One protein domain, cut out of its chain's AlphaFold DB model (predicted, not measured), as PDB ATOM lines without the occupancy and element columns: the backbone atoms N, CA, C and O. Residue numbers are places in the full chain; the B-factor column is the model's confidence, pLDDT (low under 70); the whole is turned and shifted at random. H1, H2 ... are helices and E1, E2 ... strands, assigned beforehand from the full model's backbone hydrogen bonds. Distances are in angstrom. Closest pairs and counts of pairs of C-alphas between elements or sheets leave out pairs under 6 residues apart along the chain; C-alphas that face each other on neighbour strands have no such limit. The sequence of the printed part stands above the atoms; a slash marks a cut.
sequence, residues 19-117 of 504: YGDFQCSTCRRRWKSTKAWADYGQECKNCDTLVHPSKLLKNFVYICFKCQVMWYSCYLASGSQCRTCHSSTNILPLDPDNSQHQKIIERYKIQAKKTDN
ATOM      1  N   TYR A  19      23.475 -54.887 -37.212       83.00
ATOM      2  CA  TYR A  19      24.724 -55.365 -36.647       83.00
ATOM      3  C   TYR A  19      25.210 -56.557 -37.463       83.00
ATOM      4  O   TYR A  19      24.528 -57.576 -37.516       83.00
ATOM      5  N   GLY A  20      26.372 -56.445 -38.096       84.50
ATOM      6  CA  GLY A  20      26.952 -57.508 -38.909       84.50
ATOM      7  C   GLY A  20      28.247 -58.043 -38.326       84.50
ATOM      8  O   GLY A  20      29.120 -57.259 -37.948       84.50
ATOM      9  N   ASP A  21      28.378 -59.365 -38.310       85.75
ATOM     10  CA  ASP A  21      29.660 -60.045 -38.146       85.75
ATOM     11  C   ASP A  21      30.258 -60.305 -39.536       85.75
ATOM     12  O   ASP A  21      29.562 -60.735 -40.453       85.75
ATOM     13  N   PHE A  22      31.552 -60.047 -39.694       88.38
ATOM     14  CA  PHE A  22      32.291 -60.221 -40.942       88.38
ATOM     15  C   PHE A  22      33.487 -61.134 -40.704       88.38
ATOM     16  O   PHE A  22      34.141 -61.066 -39.657       88.38
ATOM     17  N   GLN A  23      33.800 -61.965 -41.694       92.81
ATOM     18  CA  GLN A  23      35.001 -62.789 -41.700       92.81
ATOM     19  C   GLN A  23      35.598 -62.802 -43.104       92.81
ATOM     20  O   GLN A  23      34.983 -63.309 -44.036       92.81
ATOM     21  N   CYS A  24      36.810 -62.273 -43.244       90.81
ATOM     22  CA  CYS A  24      37.527 -62.312 -44.509       90.81
ATOM     23  C   CYS A  24      37.967 -63.745 -44.831       90.81
ATOM     24  O   CYS A  24      38.591 -64.400 -43.996       90.81
ATOM     25  N   SER A  25      37.671 -64.226 -46.037       90.19
ATOM     26  CA  SER A  25      38.109 -65.542 -46.520       90.19
ATOM     27  C   SER A  25      39.624 -65.598 -46.741       90.19
ATOM     28  O   SER A  25      40.245 -66.606 -46.415       90.19
ATOM     29  N   THR A  26      40.225 -64.499 -47.210       91.06
ATOM     30  CA  THR A  26      41.649 -64.408 -47.569       91.06
ATOM     31  C   THR A  26      42.567 -64.393 -46.346       91.06
ATOM     32  O   THR A  26      43.461 -65.223 -46.225       91.06
ATOM     33  N   CYS A  27      42.344 -63.471 -45.401       93.06
ATOM     34  CA  CYS A  27      43.224 -63.290 -44.236       93.06
ATOM     35  C   CYS A  27      42.622 -63.780 -42.910       93.06
ATOM     36  O   CYS A  27      43.222 -63.597 -41.853       93.06
ATOM     37  N   ARG A  28      41.412 -64.361 -42.935       92.19
ATOM     38  CA  ARG A  28      40.662 -64.841 -41.754       92.19
ATOM     39  C   ARG A  28      40.357 -63.778 -40.692       92.19
ATOM     40  O   ARG A  28      39.817 -64.113 -39.636       92.19
ATOM     41  N   ARG A  29      40.634 -62.496 -40.961       88.75
ATOM     42  CA  ARG A  29      40.296 -61.380 -40.070       88.75
ATOM     43  C   ARG A  29      38.789 -61.344 -39.833       88.75
ATOM     44  O   ARG A  29      38.007 -61.358 -40.783       88.75
ATOM     45  N   ARG A  30      38.397 -61.242 -38.564       90.44
ATOM     46  CA  ARG A  30      37.007 -61.066 -38.135       90.44
ATOM     47  C   ARG A  30      36.789 -59.657 -37.608       90.44
ATOM     48  O   ARG A  30      37.647 -59.122 -36.909       90.44
ATOM     49  N   TRP A  31      35.645 -59.064 -37.919       87.94
ATOM     50  CA  TRP A  31      35.232 -57.789 -37.338       87.94
ATOM     51  C   TRP A  31      33.718 -57.711 -37.230       87.94
ATOM     52  O   TRP A  31      32.995 -58.548 -37.765       87.94
ATOM     53  N   LYS A  32      33.250 -56.706 -36.493       84.94
ATOM     54  CA  LYS A  32      31.830 -56.452 -36.273       84.94
ATOM     55  C   LYS A  32      31.525 -55.003 -36.609       84.94
ATOM     56  O   LYS A  32      32.348 -54.128 -36.334       84.94
ATOM     57  N   SER A  33      30.363 -54.744 -37.195       81.38
ATOM     58  CA  SER A  33      29.961 -53.401 -37.615       81.38
ATOM     59  C   SER A  33      28.494 -53.155 -37.304       81.38
ATOM     60  O   SER A  33      27.648 -53.987 -37.599       81.38
ATOM     61  N   THR A  34      28.179 -51.985 -36.753       77.69
ATOM     62  CA  THR A  34      26.795 -51.520 -36.554       77.69
ATOM     63  C   THR A  34      26.188 -50.916 -37.825       77.69
ATOM     64  O   THR A  34      25.041 -50.479 -37.805       77.69
ATOM     65  N   LYS A  35      26.953 -50.865 -38.926       83.25
ATOM     66  CA  LYS A  35      26.552 -50.327 -40.235       83.25
ATOM     67  C   LYS A  35      26.575 -51.415 -41.320       83.25
ATOM     68  O   LYS A  35      27.087 -51.183 -42.412       83.25
ATOM     69  N   ALA A  36      26.095 -52.617 -41.008       80.12
ATOM     70  CA  ALA A  36      26.035 -53.722 -41.964       80.12
ATOM     71  C   ALA A  36      24.684 -53.762 -42.694       80.12
ATOM     72  O   ALA A  36      23.653 -53.478 -42.088       80.12
ATOM     73  N   TRP A  37      24.692 -54.139 -43.970       81.81
ATOM     74  CA  TRP A  37      23.494 -54.301 -44.800       81.81
ATOM     75  C   TRP A  37      23.496 -55.693 -45.427       81.81
ATOM     76  O   TRP A  37      24.550 -56.321 -45.517       81.81
ATOM     77  N   ALA A  38      22.327 -56.183 -45.832       75.50
ATOM     78  CA  ALA A  38      22.188 -57.513 -46.429       75.50
ATOM     79  C   ALA A  38      22.883 -57.621 -47.792       75.50
ATOM     80  O   ALA A  38      23.449 -58.658 -48.122       75.50
ATOM     81  N   ASP A  39      22.876 -56.531 -48.548       78.56
ATOM     82  CA  ASP A  39      23.334 -56.421 -49.931       78.56
ATOM     83  C   ASP A  39      24.663 -55.660 -50.079       78.56
ATOM     84  O   ASP A  39      25.162 -55.503 -51.190       78.56
ATOM     85  N   TYR A  40      25.282 -55.230 -48.974       79.69
ATOM     86  CA  TYR A  40      26.500 -54.415 -49.003       79.69
ATOM     87  C   TYR A  40      27.673 -55.077 -48.271       79.69
ATOM     88  O   TYR A  40      27.596 -55.383 -47.076       79.69
ATOM     89  N   GLY A  41      28.786 -55.262 -48.985       81.00
ATOM     90  CA  GLY A  41      30.052 -55.745 -48.431       81.00
ATOM     91  C   GLY A  41      30.911 -54.619 -47.848       81.00
ATOM     92  O   GLY A  41      30.777 -53.457 -48.216       81.00
ATOM     93  N   GLN A  42      31.808 -54.952 -46.923       85.44
ATOM     94  CA  GLN A  42      32.819 -54.034 -46.392       85.44
ATOM     95  C   GLN A  42      34.212 -54.523 -46.779       85.44
ATOM     96  O   GLN A  42      34.497 -55.719 -46.699       85.44
ATOM     97  N   GLU A  43      35.087 -53.600 -47.166       89.38
ATOM     98  CA  GLU A  43      36.471 -53.920 -47.502       89.38
ATOM     99  C   GLU A  43      37.272 -54.303 -46.257       89.38
ATOM    100  O   GLU A  43      37.236 -53.655 -45.201       89.38
ATOM    101  N   CYS A  44      38.012 -55.400 -46.374       86.94
ATOM    102  CA  CYS A  44      38.888 -55.851 -45.316       86.94
ATOM    103  C   CYS A  44      40.160 -54.998 -45.281       86.94
ATOM    104  O   CYS A  44      41.015 -55.153 -46.139       86.94
ATOM    105  N   LYS A  45      40.370 -54.223 -44.212       89.12
ATOM    106  CA  LYS A  45      41.561 -53.362 -44.016       89.12
ATOM    107  C   LYS A  45      42.943 -54.044 -44.081       89.12
ATOM    108  O   LYS A  45      43.946 -53.381 -43.858       89.12
ATOM    109  N   ASN A  46      43.005 -55.366 -44.229       89.94
ATOM    110  CA  ASN A  46      44.260 -56.117 -44.291       89.94
ATOM    111  C   ASN A  46      44.581 -56.643 -45.696       89.94
ATOM    112  O   ASN A  46      45.708 -57.053 -45.939       89.94
ATOM    113  N   CYS A  47      43.588 -56.740 -46.578       89.75
ATOM    114  CA  CYS A  47      43.751 -57.357 -47.897       89.75
ATOM    115  C   CYS A  47      42.839 -56.749 -48.967       89.75
ATOM    116  O   CYS A  47      42.688 -57.347 -50.029       89.75
ATOM    117  N   ASP A  48      42.155 -55.648 -48.640       87.12
ATOM    118  CA  ASP A  48      41.242 -54.857 -49.477       87.12
ATOM    119  C   ASP A  48      40.177 -55.674 -50.228       87.12
ATOM    120  O   ASP A  48      39.552 -55.237 -51.185       87.12
ATOM    121  N   THR A  49      39.929 -56.898 -49.760       84.06
ATOM    122  CA  THR A  49      38.914 -57.795 -50.306       84.06
ATOM    123  C   THR A  49      37.545 -57.365 -49.799       84.06
ATOM    124  O   THR A  49      37.375 -57.141 -48.596       84.06
ATOM    125  N   LEU A  50      36.557 -57.314 -50.692       87.31
ATOM    126  CA  LEU A  50      35.167 -57.073 -50.328       87.31
ATOM    127  C   LEU A  50      34.601 -58.281 -49.566       87.31
ATOM    128  O   LEU A  50      34.613 -59.406 -50.064       87.31
ATOM    129  N   VAL A  51      34.100 -58.056 -48.351       86.75
ATOM    130  CA  VAL A  51      33.560 -59.112 -47.485       86.75
ATOM    131  C   VAL A  51      32.121 -58.796 -47.112       86.75
ATOM    132  O   VAL A  51      31.829 -57.745 -46.546       86.75
ATOM    133  N   HIS A  52      31.219 -59.734 -47.383       85.81
ATOM    134  CA  HIS A  52      29.820 -59.652 -46.969       85.81
ATOM    135  C   HIS A  52      29.630 -60.138 -45.523       85.81
ATOM    136  O   HIS A  52      30.423 -60.953 -45.034       85.81
ATOM    137  N   PRO A  53      28.606 -59.640 -44.808       84.62
ATOM    138  CA  PRO A  53      28.351 -60.067 -43.440       84.62
ATOM    139  C   PRO A  53      27.979 -61.553 -43.409       84.62
ATOM    140  O   PRO A  53      27.059 -61.993 -44.091       84.62
ATOM    141  N   SER A  54      28.673 -62.331 -42.578       82.75
ATOM    142  CA  SER A  54      28.369 -63.749 -42.361       82.75
ATOM    143  C   SER A  54      27.126 -63.947 -41.498       82.75
ATOM    144  O   SER A  54      26.482 -64.994 -41.544       82.75
ATOM    145  N   LYS A  55      26.791 -62.937 -40.691       82.94
ATOM    146  CA  LYS A  55      25.602 -62.922 -39.850       82.94
ATOM    147  C   LYS A  55      25.122 -61.496 -39.666       82.94
ATOM    148  O   LYS A  55      25.918 -60.621 -39.332       82.94
ATOM    149  N   LEU A  56      23.816 -61.296 -39.805       81.12
ATOM    150  CA  LEU A  56      23.147 -60.057 -39.439       81.12
ATOM    151  C   LEU A  56      22.304 -60.262 -38.184       81.12
ATOM    152  O   LEU A  56      21.658 -61.291 -37.994       81.12
ATOM    153  N   LEU A  57      22.350 -59.265 -37.311       80.75
ATOM    154  CA  LEU A  57      21.607 -59.178 -36.069       80.75
ATOM    155  C   LEU A  57      20.944 -57.808 -35.979       80.75
ATOM    156  O   LEU A  57      21.429 -56.807 -36.516       80.75
ATOM    157  N   LYS A  58      19.826 -57.766 -35.264       78.81
ATOM    158  CA  LYS A  58      19.095 -56.532 -35.010       78.81
ATOM    159  C   LYS A  58      19.969 -55.534 -34.243       78.81
ATOM    160  O   LYS A  58      20.671 -55.900 -33.304       78.81
ATOM    161  N   ASN A  59      19.921 -54.272 -34.662       80.38
ATOM    162  CA  ASN A  59      20.549 -53.151 -33.968       80.38
ATOM    163  C   ASN A  59      19.538 -52.515 -33.012       80.38
ATOM    164  O   ASN A  59      18.466 -52.105 -33.443       80.38
ATOM    165  N   PHE A  60      19.918 -52.339 -31.756       81.00
ATOM    166  CA  PHE A  60      19.242 -51.480 -30.792       81.00
ATOM    167  C   PHE A  60      19.962 -50.139 -30.704       81.00
ATOM    168  O   PHE A  60      21.192 -50.069 -30.816       81.00
ATOM    169  N   VAL A  61      19.195 -49.071 -30.507       83.06
ATOM    170  CA  VAL A  61      19.709 -47.712 -30.334       83.06
ATOM    171  C   VAL A  61      19.753 -47.396 -28.853       83.06
ATOM    172  O   VAL A  61      18.773 -47.567 -28.144       83.06
ATOM    173  N   TYR A  62      20.886 -46.914 -28.383       81.75
ATOM    174  CA  TYR A  62      21.091 -46.526 -27.004       81.75
ATOM    175  C   TYR A  62      21.274 -45.020 -26.930       81.75
ATOM    176  O   TYR A  62      22.072 -44.460 -27.682       81.75
ATOM    177  N   ILE A  63      20.550 -44.376 -26.018       78.81
ATOM    178  CA  ILE A  63      20.636 -42.932 -25.790       78.81
ATOM    179  C   ILE A  63      20.990 -42.693 -24.330       78.81
ATOM    180  O   ILE A  63      20.275 -43.147 -23.439       78.81
ATOM    181  N   CYS A  64      22.083 -41.970 -24.083       77.00
ATOM    182  CA  CYS A  64      22.423 -41.519 -22.740       77.00
ATOM    183  C   CYS A  64      21.769 -40.168 -22.449       77.00
ATOM    184  O   CYS A  64      22.146 -39.165 -23.044       77.00
ATOM    185  N   PHE A  65      20.868 -40.089 -21.477       74.00
ATOM    186  CA  PHE A  65      20.223 -38.828 -21.105       74.00
ATOM    187  C   PHE A  65      21.138 -37.866 -20.347       74.00
ATOM    188  O   PHE A  65      20.900 -36.660 -20.347       74.00
ATOM    189  N   LYS A  66      22.215 -38.371 -19.739       70.81
ATOM    190  CA  LYS A  66      23.182 -37.532 -19.024       70.81
ATOM    191  C   LYS A  66      24.073 -36.734 -19.976       70.81
ATOM    192  O   LYS A  66      24.317 -35.561 -19.734       70.81
ATOM    193  N   CYS A  67      24.567 -37.366 -21.041       72.75
ATOM    194  CA  CYS A  67      25.515 -36.745 -21.977       72.75
ATOM    195  C   CYS A  67      24.992 -36.632 -23.415       72.75
ATOM    196  O   CYS A  67      25.735 -36.210 -24.288       72.75
ATOM    197  N   GLN A  68      23.743 -37.031 -23.669       75.31
ATOM    198  CA  GLN A  68      23.056 -36.969 -24.968       75.31
ATOM    199  C   GLN A  68      23.737 -37.765 -26.100       75.31
ATOM    200  O   GLN A  68      23.408 -37.600 -27.269       75.31
ATOM    201  N   VAL A  69      24.661 -38.672 -25.763       76.81
ATOM    202  CA  VAL A  69      25.368 -39.505 -26.744       76.81
ATOM    203  C   VAL A  69      24.498 -40.686 -27.158       76.81
ATOM    204  O   VAL A  69      23.935 -41.382 -26.308       76.81
ATOM    205  N   MET A  70      24.441 -40.922 -28.469       80.06
ATOM    206  CA  MET A  70      23.728 -42.031 -29.094       80.06
ATOM    207  C   MET A  70      24.712 -43.066 -29.651       80.06
ATOM    208  O   MET A  70      25.694 -42.707 -30.302       80.06
ATOM    209  N   TRP A  71      24.444 -44.355 -29.443       81.50
ATOM    210  CA  TRP A  71      25.206 -45.445 -30.067       81.50
ATOM    211  C   TRP A  71      24.315 -46.643 -30.401       81.50
ATOM    212  O   TRP A  71      23.161 -46.709 -29.994       81.50
ATOM    213  N   TYR A  72      24.860 -47.597 -31.155       81.50
ATOM    214  CA  TYR A  72      24.150 -48.792 -31.614       81.50
ATOM    215  C   TYR A  72      24.788 -50.057 -31.022       81.50
ATOM    216  O   TYR A  72      26.004 -50.093 -30.802       81.50
ATOM    217  N   SER A  73      23.986 -51.087 -30.752       75.25
ATOM    218  CA  SER A  73      24.439 -52.372 -30.196       75.25
ATOM    219  C   SER A  73      23.503 -53.514 -30.600       75.25
ATOM    220  O   SER A  73      22.322 -53.282 -30.811       75.25
ATOM    221  N   CYS A  74      24.000 -54.751 -30.667       70.06
ATOM    222  CA  CYS A  74      23.181 -55.937 -30.959       70.06
ATOM    223  C   CYS A  74      22.492 -56.562 -29.740       70.06
ATOM    224  O   CYS A  74      21.715 -57.503 -29.887       70.06
ATOM    225  N   TYR A  75      22.779 -56.071 -28.536       69.31
ATOM    226  CA  TYR A  75      22.190 -56.590 -27.305       69.31
ATOM    227  C   TYR A  75      21.029 -55.704 -26.865       69.31
ATOM    228  O   TYR A  75      21.172 -54.487 -26.843       69.31
ATOM    229  N   LEU A  76      19.911 -56.322 -26.477       57.06
ATOM    230  CA  LEU A  76      18.825 -55.687 -25.729       57.06
ATOM    231  C   LEU A  76      18.995 -56.067 -24.254       57.06
ATOM    232  O   LEU A  76      18.340 -56.977 -23.757       57.06
ATOM    233  N   ALA A  77      19.957 -55.447 -23.571       51.09
ATOM    234  CA  ALA A  77      20.251 -55.776 -22.176       51.09
ATOM    235  C   ALA A  77      20.444 -54.521 -21.316       51.09
ATOM    236  O   ALA A  77      21.273 -53.649 -21.614       51.09
ATOM    237  N   SER A  78      19.677 -54.467 -20.225       45.44
ATOM    238  CA  SER A  78      19.900 -53.606 -19.062       45.44
ATOM    239  C   SER A  78      21.313 -53.838 -18.509       45.44
ATOM    240  O   SER A  78      21.696 -54.984 -18.285       45.44
ATOM    241  N   GLY A  79      22.087 -52.766 -18.301       48.56
ATOM    242  CA  GLY A  79      23.462 -52.838 -17.771       48.56
ATOM    243  C   GLY A  79      24.555 -52.300 -18.701       48.56
ATOM    244  O   GLY A  79      25.719 -52.248 -18.313       48.56
ATOM    245  N   SER A  80      24.201 -51.851 -19.908       62.72
ATOM    246  CA  SER A  80      25.130 -51.108 -20.769       62.72
ATOM    247  C   SER A  80      25.495 -49.782 -20.099       62.72
ATOM    248  O   SER A  80      24.597 -49.034 -19.734       62.72
ATOM    249  N   GLN A  81      26.784 -49.481 -19.934       74.94
ATOM    250  CA  GLN A  81      27.246 -48.175 -19.453       74.94
ATOM    251  C   GLN A  81      27.475 -47.218 -20.620       74.94
ATOM    252  O   GLN A  81      27.861 -47.622 -21.721       74.94
ATOM    253  N   CYS A  82      27.266 -45.928 -20.372       77.06
ATOM    254  CA  CYS A  82      27.497 -44.909 -21.382       77.06
ATOM    255  C   CYS A  82      28.993 -44.858 -21.689       77.06
ATOM    256  O   CYS A  82      29.801 -44.707 -20.780       77.06
ATOM    257  N   ARG A  83      29.375 -44.913 -22.965       73.38
ATOM    258  CA  ARG A  83      30.795 -44.888 -23.357       73.38
ATOM    259  C   ARG A  83      31.498 -43.566 -23.043       73.38
ATOM    260  O   ARG A  83      32.717 -43.534 -22.999       73.38
ATOM    261  N   THR A  84      30.732 -42.497 -22.840       76.69
ATOM    262  CA  THR A  84      31.256 -41.152 -22.573       76.69
ATOM    263  C   THR A  84      31.255 -40.815 -21.087       76.69
ATOM    264  O   THR A  84      32.203 -40.224 -20.593       76.69
ATOM    265  N   CYS A  85      30.190 -41.163 -20.357       77.25
ATOM    266  CA  CYS A  85      30.035 -40.764 -18.952       77.25
ATOM    267  C   CYS A  85      29.928 -41.935 -17.967       77.25
ATOM    268  O   CYS A  85      29.671 -41.703 -16.787       77.25
ATOM    269  N   HIS A  86      30.050 -43.175 -18.454       80.38
ATOM    270  CA  HIS A  86      30.009 -44.437 -17.700       80.38
ATOM    271  C   HIS A  86      28.757 -44.675 -16.834       80.38
ATOM    272  O   HIS A  86      28.667 -45.669 -16.120       80.38
ATOM    273  N   SER A  87      27.742 -43.810 -16.929       72.12
ATOM    274  CA  SER A  87      26.473 -43.965 -16.216       72.12
ATOM    275  C   SER A  87      25.668 -45.122 -16.804       72.12
ATOM    276  O   SER A  87      25.476 -45.167 -18.015       72.12
ATOM    277  N   SER A  88      25.199 -46.037 -15.954       68.44
ATOM    278  CA  SER A  88      24.300 -47.147 -16.312       68.44
ATOM    279  C   SER A  88      22.815 -46.810 -16.130       68.44
ATOM    280  O   SER A  88      21.972 -47.423 -16.775       68.44
ATOM    281  N   THR A  89      22.487 -45.836 -15.276       63.38
ATOM    282  CA  THR A  89      21.106 -45.472 -14.905       63.38
ATOM    283  C   THR A  89      20.428 -44.511 -15.877       63.38
ATOM    284  O   THR A  89      19.221 -44.347 -15.824       63.38
ATOM    285  N   ASN A  90      21.186 -43.867 -16.767       65.31
ATOM    286  CA  ASN A  90      20.682 -42.811 -17.649       65.31
ATOM    287  C   ASN A  90      20.617 -43.251 -19.111       65.31
ATOM    288  O   ASN A  90      20.940 -42.463 -19.998       65.31
ATOM    289  N   ILE A  91      20.298 -44.517 -19.368       67.56
ATOM    290  CA  ILE A  91      20.396 -45.106 -20.700       67.56
ATOM    291  C   ILE A  91      19.086 -45.761 -21.082       67.56
ATOM    292  O   ILE A  91      18.631 -46.673 -20.398       67.56
ATOM    293  N   LEU A  92      18.543 -45.346 -22.224       73.44
ATOM    294  CA  LEU A  92      17.358 -45.964 -22.800       73.44
ATOM    295  C   LEU A  92      17.747 -46.858 -23.983       73.44
ATOM    296  O   LEU A  92      18.221 -46.328 -24.995       73.44
ATOM    297  N   PRO A  93      17.573 -48.190 -23.879       78.31
ATOM    298  CA  PRO A  93      17.624 -49.075 -25.032       78.31
ATOM    299  C   PRO A  93      16.327 -48.937 -25.839       78.31
ATOM    300  O   PRO A  93      15.229 -49.145 -25.330       78.31
ATOM    301  N   LEU A  94      16.461 -48.591 -27.112       79.38
ATOM    302  CA  LEU A  94      15.370 -48.359 -28.045       79.38
ATOM    303  C   LEU A  94      15.445 -49.375 -29.179       79.38
ATOM    304  O   LEU A  94      16.469 -49.538 -29.842       79.38
ATOM    305  N   ASP A  95      14.322 -50.035 -29.417       82.56
ATOM    306  CA  ASP A  95      14.102 -50.884 -30.581       82.56
ATOM    307  C   ASP A  95      13.692 -50.037 -31.802       82.56
ATOM    308  O   ASP A  95      12.592 -49.488 -31.791       82.56
ATOM    309  N   PRO A  96      14.508 -49.937 -32.865       74.00
ATOM    310  CA  PRO A  96      14.171 -49.148 -34.044       74.00
ATOM    311  C   PRO A  96      13.037 -49.722 -34.908       74.00
ATOM    312  O   PRO A  96      12.592 -49.015 -35.809       74.00
ATOM    313  N   ASP A  97      12.551 -50.951 -34.692       74.25
ATOM    314  CA  ASP A  97      11.316 -51.447 -35.341       74.25
ATOM    315  C   ASP A  97      10.050 -50.934 -34.677       74.25
ATOM    316  O   ASP A  97       8.984 -50.895 -35.287       74.25
ATOM    317  N   ASN A  98      10.154 -50.522 -33.418       78.88
ATOM    318  CA  ASN A  98       9.010 -50.026 -32.690       78.88
ATOM    319  C   ASN A  98       8.709 -48.578 -33.119       78.88
ATOM    320  O   ASN A  98       9.536 -47.677 -32.962       78.88
ATOM    321  N   SER A  99       7.498 -48.339 -33.627       73.38
ATOM    322  CA  SER A  99       7.064 -47.030 -34.139       73.38
ATOM    323  C   SER A  99       7.121 -45.904 -33.093       73.38
ATOM    324  O   SER A  99       7.317 -44.738 -33.444       73.38
ATOM    325  N   GLN A 100       6.993 -46.221 -31.800       70.31
ATOM    326  CA  GLN A 100       7.137 -45.246 -30.715       70.31
ATOM    327  C   GLN A 100       8.610 -44.910 -30.466       70.31
ATOM    328  O   GLN A 100       8.968 -43.735 -30.352       70.31
ATOM    329  N   HIS A 101       9.483 -45.916 -30.455       79.94
ATOM    330  CA  HIS A 101      10.926 -45.723 -30.313       79.94
ATOM    331  C   HIS A 101      11.538 -44.972 -31.499       79.94
ATOM    332  O   HIS A 101      12.404 -44.123 -31.295       79.94
ATOM    333  N   GLN A 102      11.050 -45.196 -32.724       77.25
ATOM    334  CA  GLN A 102      11.477 -44.447 -33.912       77.25
ATOM    335  C   GLN A 102      11.300 -42.932 -33.741       77.25
ATOM    336  O   GLN A 102      12.205 -42.164 -34.067       77.25
ATOM    337  N   LYS A 103      10.178 -42.491 -33.156       78.00
ATOM    338  CA  LYS A 103       9.926 -41.064 -32.882       78.00
ATOM    339  C   LYS A 103      10.938 -40.479 -31.896       78.00
ATOM    340  O   LYS A 103      11.337 -39.323 -32.040       78.00
ATOM    341  N   ILE A 104      11.354 -41.266 -30.903       75.19
ATOM    342  CA  ILE A 104      12.372 -40.866 -29.921       75.19
ATOM    343  C   ILE A 104      13.736 -40.764 -30.611       75.19
ATOM    344  O   ILE A 104      14.395 -39.732 -30.506       75.19
ATOM    345  N   ILE A 105      14.123 -41.790 -31.373       77.44
ATOM    346  CA  ILE A 105      15.392 -41.834 -32.112       77.44
ATOM    347  C   ILE A 105      15.515 -40.628 -33.057       77.44
ATOM    348  O   ILE A 105      16.537 -39.942 -33.042       77.44
ATOM    349  N   GLU A 106      14.479 -40.327 -33.844       78.19
ATOM    350  CA  GLU A 106      14.505 -39.194 -34.780       78.19
ATOM    351  C   GLU A 106      14.607 -37.839 -34.072       78.19
ATOM    352  O   GLU A 106      15.391 -36.981 -34.484       78.19
ATOM    353  N   ARG A 107      13.903 -37.653 -32.949       76.06
ATOM    354  CA  ARG A 107      14.021 -36.424 -32.147       76.06
ATOM    355  C   ARG A 107      15.461 -36.189 -31.680       76.06
ATOM    356  O   ARG A 107      15.968 -35.075 -31.800       76.06
ATOM    357  N   TYR A 108      16.123 -37.235 -31.192       72.12
ATOM    358  CA  TYR A 108      17.505 -37.148 -30.716       72.12
ATOM    359  C   TYR A 108      18.516 -36.935 -31.848       72.12
ATOM    360  O   TYR A 108      19.447 -36.146 -31.687       72.12
ATOM    361  N   LYS A 109      18.320 -37.555 -33.020       73.44
ATOM    362  CA  LYS A 109      19.160 -37.293 -34.205       73.44
ATOM    363  C   LYS A 109      19.113 -35.826 -34.637       73.44
ATOM    364  O   LYS A 109      20.148 -35.262 -34.990       73.44
ATOM    365  N   ILE A 110      17.933 -35.201 -34.600       65.56
ATOM    366  CA  ILE A 110      17.768 -33.772 -34.920       65.56
ATOM    367  C   ILE A 110      18.523 -32.900 -33.909       65.56
ATOM    368  O   ILE A 110      19.154 -31.914 -34.292       65.56
ATOM    369  N   GLN A 111      18.485 -33.267 -32.627       60.53
ATOM    370  CA  GLN A 111      19.177 -32.541 -31.565       60.53
ATOM    371  C   GLN A 111      20.705 -32.656 -31.680       60.53
ATOM    372  O   GLN A 111      21.383 -31.636 -31.590       60.53
ATOM    373  N   ALA A 112      21.232 -33.852 -31.967       58.59
ATOM    374  CA  ALA A 112      22.665 -34.081 -32.175       58.59
ATOM    375  C   ALA A 112      23.216 -33.309 -33.392       58.59
ATOM    376  O   ALA A 112      24.235 -32.633 -33.294       58.59
ATOM    377  N   LYS A 113      22.487 -33.295 -34.520       55.72
ATOM    378  CA  LYS A 113      22.875 -32.483 -35.690       55.72
ATOM    379  C   LYS A 113      22.895 -30.980 -35.395       55.72
ATOM    380  O   LYS A 113      23.692 -30.245 -35.966       55.72
ATOM    381  N   LYS A 114      22.020 -30.503 -34.506       49.16
ATOM    382  CA  LYS A 114      22.003 -29.096 -34.077       49.16
ATOM    383  C   LYS A 114      23.214 -28.727 -33.226       49.16
ATOM    384  O   LYS A 114      23.658 -27.591 -33.327       49.16
ATOM    385  N   THR A 115      23.719 -29.642 -32.399       45.72
ATOM    386  CA  THR A 115      24.917 -29.401 -31.582       45.72
ATOM    387  C   THR A 115      26.199 -29.439 -32.409       45.72
ATOM    388  O   THR A 115      27.089 -28.638 -32.147       45.72
ATOM    389  N   ASP A 116      26.258 -30.266 -33.458       45.81
ATOM    390  CA  ASP A 116      27.396 -30.293 -34.393       45.81
ATOM    391  C   ASP A 116      27.446 -29.022 -35.272       45.81
ATOM    392  O   ASP A 116      28.516 -28.480 -35.546       45.81
ATOM    393  N   ASN A 117      26.282 -28.457 -35.621       42.19
ATOM    394  CA  ASN A 117      26.165 -27.217 -36.404       42.19
ATOM    395  C   ASN A 117      26.547 -25.926 -35.647       42.19
ATOM    396  O   ASN A 117      26.520 -24.850 -36.240       42.19
TER     397      ASN A 117
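AT A GLANCE: This is residues 19 to 117 of the 504 residues of the protein "Hypothetical protein" of Adineta steineri (UniProt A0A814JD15). Two small lobes stand end to end along the longest axis: one is a three-stranded sheet, E2 E1 E3, with the long link of residues 37 to 52, and the other is a second three-stranded sheet, E5 E4 E6, with the long helix H1 slanting over one face. The chain passes from lobe to lobe where E3 runs on into E4. The printed part has 99 residues, with E1 E2 E3 E4 E5 E6 H1 along the chain; both sheets are antiparallel, and the class is mixed, with under half of the residues in named elements. The whole is loose, with a radius of gyration of the C-alphas of 15.8 A, and spans 43 by 29 by 25 A, only just elongated.

IN THESE COORDINATES: E1, residues 19 to 23, begins at C-alpha 19 (24.724, -55.365, -36.647) and is 13.6 A long. E2 is residues 30 to 36, 13.7 A, and E3 residues 53 to 57. E4 is residues 60 to 64, 13.2 A, E5 residues 70 to 73 and E6 residues 91 to 94. H1, residues 99 to 116, is 26.3 A long and ends at C-alpha 116 (27.396, -30.293, -34.393).

HOW THE PARTS SIT: The hairpin E1 and E2 has N 20 and O 33 at 2.8 A; E1 and E3 have N 21 and O 55 at 2.9 A. E3 runs on into E4 at 62 degrees. The hairpin E4 and E5 has N 62 and O 71 at 2.8 A; E4 and E6 have N 94 and O 61 at 2.7 A. H1 is on the sheet E5 E4 E6, two layers, a helix on one face of a sheet, at a height over the sheet of 9.3 A; it runs slantwise to the strands, at 50 degrees to E4 on the local plane. The closest C-alphas of E6 and H1, those of Leu 94 and His 101, are 5.6 A apart. H1 has 13 of 14 O i to N i+4 pairs within hydrogen-bond range. Between the sheets, the closest C-alphas of E2 and E5, those of Thr 34 and Tyr 72, are 6.2 A apart.

THE WHOLE: The C-alphas farthest apart, those of Thr 26 and Lys 66, are 43.3 A apart. The printed part has no cut; the links E2 to E3 and E5 to E6 are long. The pLDDT is under 70 at residues 75 to 80, 88 to 91 and 110 to 117.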